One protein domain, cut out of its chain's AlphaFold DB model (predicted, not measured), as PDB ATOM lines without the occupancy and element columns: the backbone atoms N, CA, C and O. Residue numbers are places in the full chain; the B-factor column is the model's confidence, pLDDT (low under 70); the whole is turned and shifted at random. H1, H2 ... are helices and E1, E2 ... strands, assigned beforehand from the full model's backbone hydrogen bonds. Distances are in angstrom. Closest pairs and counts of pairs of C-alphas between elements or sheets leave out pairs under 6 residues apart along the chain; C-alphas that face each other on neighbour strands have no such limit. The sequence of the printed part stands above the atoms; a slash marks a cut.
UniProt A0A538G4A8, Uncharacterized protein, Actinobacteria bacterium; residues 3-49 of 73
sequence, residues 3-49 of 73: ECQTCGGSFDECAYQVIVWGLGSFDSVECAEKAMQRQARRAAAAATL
ATOM      1  N   GLU A   3      40.673 -21.793 -35.973       91.12
ATOM      2  CA  GLU A   3      39.314 -21.745 -35.429       91.12
ATOM      3  C   GLU A   3      38.323 -21.283 -36.499       91.12
ATOM      4  O   GLU A   3      38.553 -20.305 -37.217       91.12
ATOM      5  N   CYS A   4      37.215 -22.010 -36.634       89.81
ATOM      6  CA  CYS A   4      36.178 -21.701 -37.602       89.81
ATOM      7  C   CYS A   4      35.389 -20.475 -37.150       89.81
ATOM      8  O   CYS A   4      34.654 -20.519 -36.165       89.81
ATOM      9  N   GLN A   5      35.438 -19.407 -37.944       84.94
ATOM     10  CA  GLN A   5      34.777 -18.133 -37.631       84.94
ATOM     11  C   GLN A   5      33.237 -18.212 -37.602       84.94
ATOM     12  O   GLN A   5      32.555 -17.258 -37.219       84.94
ATOM     13  N   THR A   6      32.661 -19.344 -38.014       92.25
ATOM     14  CA  THR A   6      31.213 -19.574 -37.984       92.25
ATOM     15  C   THR A   6      30.753 -20.312 -36.734       92.25
ATOM     16  O   THR A   6      29.739 -19.910 -36.152       92.25
ATOM     17  N   CYS A   7      31.440 -21.397 -36.362       90.00
ATOM     18  CA  CYS A   7      31.017 -22.312 -35.299       90.00
ATOM     19  C   CYS A   7      31.943 -22.332 -34.074       90.00
ATOM     20  O   CYS A   7      31.572 -22.943 -33.077       90.00
ATOM     21  N   GLY A   8      33.114 -21.687 -34.128       88.75
ATOM     22  CA  GLY A   8      34.132 -21.729 -33.069       88.75
ATOM     23  C   GLY A   8      34.847 -23.080 -32.949       88.75
ATOM     24  O   GLY A   8      35.616 -23.304 -32.020       88.75
ATOM     25  N   GLY A   9      34.574 -24.014 -33.864       89.56
ATOM     26  CA  GLY A   9      35.223 -25.318 -33.893       89.56
ATOM     27  C   GLY A   9      36.689 -25.193 -34.292       89.56
ATOM     28  O   GLY A   9      37.025 -24.466 -35.229       89.56
ATOM     29  N   SER A  10      37.562 -25.915 -33.593       90.62
ATOM     30  CA  SER A  10      38.967 -26.034 -33.965       90.62
ATOM     31  C   SER A  10      39.125 -26.998 -35.136       90.62
ATOM     32  O   SER A  10      38.611 -28.117 -35.078       90.62
ATOM     33  N   PHE A  11      39.893 -26.615 -36.147       87.88
ATOM     34  CA  PHE A  11      40.197 -27.464 -37.290       87.88
ATOM     35  C   PHE A  11      41.688 -27.432 -37.634       87.88
ATOM     36  O   PHE A  11      42.444 -26.550 -37.206       87.88
ATOM     37  N   ASP A  12      42.127 -28.453 -38.363       88.62
ATOM     38  CA  ASP A  12      43.521 -28.579 -38.772       88.62
ATOM     39  C   ASP A  12      43.854 -27.556 -39.867       88.62
ATOM     40  O   ASP A  12      43.214 -27.502 -40.916       88.62
ATOM     41  N   GLU A  13      44.886 -26.751 -39.622       83.00
ATOM     42  CA  GLU A  13      45.374 -25.751 -40.574       83.00
ATOM     43  C   GLU A  13      46.093 -26.386 -41.775       83.00
ATOM     44  O   GLU A  13      46.216 -25.762 -42.826       83.00
ATOM     45  N   CYS A  14      46.533 -27.637 -41.636       85.56
ATOM     46  CA  CYS A  14      47.178 -28.407 -42.693       85.56
ATOM     47  C   CYS A  14      46.180 -29.202 -43.553       85.56
ATOM     48  O   CYS A  14      46.578 -29.785 -44.563       85.56
ATOM     49  N   ALA A  15      44.897 -29.243 -43.178       85.06
ATOM     50  CA  ALA A  15      43.849 -29.898 -43.954       85.06
ATOM     51  C   ALA A  15      43.318 -28.995 -45.083       85.06
ATOM     52  O   ALA A  15      43.627 -27.805 -45.161       85.06
ATOM     53  N   TYR A  16      42.494 -29.556 -45.973       85.31
ATOM     54  CA  TYR A  16      41.780 -28.759 -46.973       85.31
ATOM     55  C   TYR A  16      40.792 -27.811 -46.286       85.31
ATOM     56  O   TYR A  16      39.951 -28.245 -45.503       85.31
ATOM     57  N   GLN A  17      40.885 -26.521 -46.610       89.38
ATOM     58  CA  GLN A  17      40.064 -25.459 -46.027       89.38
ATOM     59  C   GLN A  17      39.297 -24.708 -47.112       89.38
ATOM     60  O   GLN A  17      39.767 -24.561 -48.243       89.38
ATOM     61  N   VAL A  18      38.144 -24.157 -46.741       92.69
ATOM     62  CA  VAL A  18      37.400 -23.212 -47.576       92.69
ATOM     63  C   VAL A  18      37.773 -21.797 -47.153       92.69
ATOM     64  O   VAL A  18      37.562 -21.414 -46.004       92.69
ATOM     65  N   ILE A  19      38.312 -21.005 -48.079       92.56
ATOM     66  CA  ILE A  19      38.682 -19.608 -47.833       92.56
ATOM     67  C   ILE A  19      37.694 -18.706 -48.563       92.56
ATOM     68  O   ILE A  19      37.555 -18.783 -49.783       92.56
ATOM     69  N   VAL A  20      37.041 -17.815 -47.819       93.31
ATOM     70  CA  VAL A  20      36.208 -16.756 -48.390       93.31
ATOM     71  C   VAL A  20      36.875 -15.416 -48.114       93.31
ATOM     72  O   VAL A  20      37.040 -15.004 -46.961       93.31
ATOM     73  N   TRP A  21      37.269 -14.726 -49.183       93.06
ATOM     74  CA  TRP A  21      37.925 -13.424 -49.100       93.06
ATOM     75  C   TRP A  21      37.077 -12.430 -48.296       93.06
ATOM     76  O   TRP A  21      35.903 -12.219 -48.590       93.06
ATOM     77  N   GLY A  22      37.678 -11.839 -47.262       89.94
ATOM     78  CA  GLY A  22      37.008 -10.892 -46.361       89.94
ATOM     79  C   GLY A  22      36.156 -11.522 -45.251       89.94
ATOM     80  O   GLY A  22      35.660 -10.785 -44.404       89.94
ATOM     81  N   LEU A  23      36.010 -12.851 -45.215       90.62
ATOM     82  CA  LEU A  23      35.260 -13.570 -44.173       90.62
ATOM     83  C   LEU A  23      36.101 -14.564 -43.369       90.62
ATOM     84  O   LEU A  23      35.776 -14.823 -42.213       90.62
ATOM     85  N   GLY A  24      37.178 -15.087 -43.955       90.69
ATOM     86  CA  GLY A  24      38.133 -15.963 -43.276       90.69
ATOM     87  C   GLY A  24      38.152 -17.389 -43.824       90.69
ATOM     88  O   GLY A  24      37.736 -17.645 -44.956       90.69
ATOM     89  N   SER A  25      38.691 -18.296 -43.013       91.50
ATOM     90  CA  SER A  25      38.873 -19.723 -43.301       91.50
ATOM     91  C   SER A  25      37.875 -20.588 -42.529       91.50
ATOM     92  O   SER A  25      37.582 -20.317 -41.361       91.50
ATOM     93  N   PHE A  26      37.393 -21.650 -43.169       92.62
ATOM     94  CA  PHE A  26      36.371 -22.550 -42.636       92.62
ATOM     95  C   PHE A  26      36.731 -24.016 -42.907       92.62
ATOM     96  O   PHE A  26      37.281 -24.339 -43.962       92.62
ATOM     97  N   ASP A  27      36.363 -24.899 -41.977       89.69
ATOM     98  CA  ASP A  27      36.580 -26.351 -42.093       89.69
ATOM     99  C   ASP A  27      35.622 -27.048 -43.075       89.69
ATOM    100  O   ASP A  27      35.866 -28.172 -43.506       89.69
ATOM    101  N   SER A  28      34.522 -26.383 -43.429       91.00
ATOM    102  CA  SER A  28      33.410 -26.955 -44.179       91.00
ATOM    103  C   SER A  28      32.692 -25.890 -44.998       91.00
ATOM    104  O   SER A  28      32.612 -24.713 -44.626       91.00
ATOM    105  N   VAL A  29      32.116 -26.332 -46.117       93.44
ATOM    106  CA  VAL A  29      31.315 -25.483 -47.010       93.44
ATOM    107  C   VAL A  29      30.104 -24.912 -46.271       93.44
ATOM    108  O   VAL A  29      29.836 -23.719 -46.379       93.44
ATOM    109  N   GLU A  30      29.437 -25.708 -45.432       95.25
ATOM    110  CA  GLU A  30      28.285 -25.244 -44.647       95.25
ATOM    111  C   GLU A  30      28.635 -24.067 -43.722       95.25
ATOM    112  O   GLU A  30      27.843 -23.133 -43.546       95.25
ATOM    113  N   CYS A  31      29.825 -24.093 -43.110       94.69
ATOM    114  CA  CYS A  31      30.290 -22.999 -42.267       94.69
ATOM    115  C   CYS A  31      30.581 -21.737 -43.084       94.69
ATOM    116  O   CYS A  31      30.215 -20.640 -42.647       94.69
ATOM    117  N   ALA A  32      31.175 -21.879 -44.268       95.31
ATOM    118  CA  ALA A  32      31.419 -20.765 -45.179       95.31
ATOM    119  C   ALA A  32      30.104 -20.139 -45.687       95.31
ATOM    120  O   ALA A  32      29.936 -18.918 -45.641       95.31
ATOM    121  N   GLU A  33      29.121 -20.952 -46.078       96.31
ATOM    122  CA  GLU A  33      27.810 -20.479 -46.542       96.31
ATOM    123  C   GLU A  33      27.060 -19.699 -45.457       96.31
ATOM    124  O   GLU A  33      26.537 -18.606 -45.700       96.31
ATOM    125  N   LYS A  34      27.055 -20.207 -44.217       95.81
ATOM    126  CA  LYS A  34      26.462 -19.500 -43.071       95.81
ATOM    127  C   LYS A  34      27.141 -18.150 -42.826       95.81
ATOM    128  O   LYS A  34      26.442 -17.176 -42.522       95.81
ATOM    129  N   ALA A  35      28.466 -18.066 -42.972       94.81
ATOM    130  CA  ALA A  35      29.202 -16.804 -42.861       94.81
ATOM    131  C   ALA A  35      28.773 -15.806 -43.947       94.81
ATOM    132  O   ALA A  35      28.404 -14.672 -43.630       94.81
ATOM    133  N   MET A  36      28.721 -16.247 -45.206       95.25
ATOM    134  CA  MET A  36      28.277 -15.420 -46.334       95.25
ATOM    135  C   MET A  36      26.847 -14.914 -46.139       95.25
ATOM    136  O   MET A  36      26.569 -13.728 -46.315       95.25
ATOM    137  N   GLN A  37      25.936 -15.777 -45.690       95.75
ATOM    138  CA  GLN A  37      24.549 -15.392 -45.449       95.75
ATOM    139  C   GLN A  37      24.421 -14.374 -44.304       95.75
ATOM    140  O   GLN A  37      23.584 -13.471 -44.351       95.75
ATOM    141  N   ARG A  38      25.250 -14.484 -43.255       93.31
ATOM    142  CA  ARG A  38      25.330 -13.468 -42.190       93.31
ATOM    143  C   ARG A  38      25.834 -12.128 -42.735       93.31
ATOM    144  O   ARG A  38      25.244 -11.105 -42.392       93.31
ATOM    145  N   GLN A  39      26.854 -12.115 -43.595       93.19
ATOM    146  CA  GLN A  39      27.330 -10.883 -44.235       93.19
ATOM    147  C   GLN A  39      26.255 -10.254 -45.124       93.19
ATOM    148  O   GLN A  39      26.005  -9.059 -45.002       93.19
ATOM    149  N   ALA A  40      25.576 -11.046 -45.956       92.62
ATOM    150  CA  ALA A  40      24.496 -10.560 -46.813       92.62
ATOM    151  C   ALA A  40      23.370  -9.906 -45.994       92.62
ATOM    152  O   ALA A  40      22.918  -8.811 -46.322       92.62
ATOM    153  N   ARG A  41      22.977 -10.523 -44.870       92.50
ATOM    154  CA  ARG A  41      21.993  -9.942 -43.940       92.50
ATOM    155  C   ARG A  41      22.462  -8.617 -43.340       92.50
ATOM    156  O   ARG A  41      21.679  -7.676 -43.267       92.50
ATOM    157  N   ARG A  42      23.731  -8.521 -42.932       89.56
ATOM    158  CA  ARG A  42      24.311  -7.269 -42.413       89.56
ATOM    159  C   ARG A  42      24.356  -6.179 -43.484       89.56
ATOM    160  O   ARG A  42      24.023  -5.040 -43.182       89.56
ATOM    161  N   ALA A  43      24.715  -6.528 -44.717       89.44
ATOM    162  CA  ALA A  43      24.730  -5.595 -45.841       89.44
ATOM    163  C   ALA A  43      23.321  -5.075 -46.165       89.44
ATOM    164  O   ALA A  43      23.138  -3.872 -46.327       89.44
ATOM    165  N   ALA A  44      22.316  -5.955 -46.176       87.44
ATOM    166  CA  ALA A  44      20.921  -5.563 -46.366       87.44
ATOM    167  C   ALA A  44      20.421  -4.641 -45.238       87.44
ATOM    168  O   ALA A  44      19.819  -3.608 -45.514       87.44
ATOM    169  N   ALA A  45      20.731  -4.963 -43.977       83.62
ATOM    170  CA  ALA A  45      20.373  -4.118 -42.837       83.62
ATOM    171  C   ALA A  45      21.056  -2.736 -42.895       83.62
ATOM    172  O   ALA A  45      20.429  -1.714 -42.616       83.62
ATOM    173  N   ALA A  46      22.325  -2.683 -43.306       81.50
ATOM    174  CA  ALA A  46      23.035  -1.424 -43.504       81.50
ATOM    175  C   ALA A  46      22.406  -0.582 -44.625       81.50
ATOM    176  O   ALA A  46      22.249   0.623 -44.455       81.50
ATOM    177  N   ALA A  47      21.979  -1.209 -45.729       76.00
ATOM    178  CA  ALA A  47      21.274  -0.519 -46.807       76.00
ATOM    179  C   ALA A  47      19.940   0.084 -46.332       76.00
ATOM    180  O   ALA A  47      19.648   1.230 -46.658       76.00
ATOM    181  N   THR A  48      19.176  -0.631 -45.496       72.62
ATOM    182  CA  THR A  48      17.917  -0.106 -44.933       72.62
ATOM    183  C   THR A  48      18.113   1.048 -43.947       72.62
ATOM    184  O   THR A  48      17.263   1.925 -43.862       72.62
ATOM    185  N   LEU A  49      19.227   1.077 -43.205       68.19
ATOM    186  CA  LEU A  49      19.543   2.173 -42.277       68.19
ATOM    187  C   LEU A  49      20.132   3.402 -42.981       68.19
ATOM    188  O   LEU A  49      20.110   4.496 -42.423       68.19
TER     189      LEU A  49
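AT A GLANCE: This is residues 3 to 49 of the 73 residues of an uncharacterized protein of Actinobacteria bacterium (UniProt A0A538G4A8). What is the shape? A small hairpin, E1 and E2, packs on the first part of one long helix, H1, whose residues 40 to 49 stick out as an arm. Residues 3 to 17, with no named element, loop round beside this body. What is it made of? The printed 47 residues, mixed in class, hold E1, E2, H1 in that order, the sheet antiparallel; the whole is loose, radius of gyration of the C-alphas 12.1 A, spanning 41 by 17 by 14 A.

IN THESE COORDINATES: Where are the strands? E1, residues 18 to 20, spans 6.6 A from C-alpha 18 at (37.400, -23.212, -47.576); E2, residues 24 to 26, spans 6.8 A. Where is the helix? H1, residues 29 to 49, spans 30.4 A, ending at C-alpha 49 (19.543, 2.173, -42.277).

HOW THE PARTS SIT: How do the strands pair? Hairpin E1 and E2 is antiparallel at 155 degrees, with N 18 and O 26, 2.9 A, within hydrogen-bond range. Where is H1 closest? The closest C-alphas are Val 18 of E1 and Val 29, 6.5 A, and Phe 26 of E2 and Ala 32, 5.8 A. Every O i to N i+4 pair in H1 is within hydrogen-bond range.

THE WHOLE: How large? The farthest C-alphas, Cys 14 and Leu 49, are 41.2 A apart. Any cut or low confidence? The printed part has no cut, both links are tight, and residue 49 has pLDDT under 70.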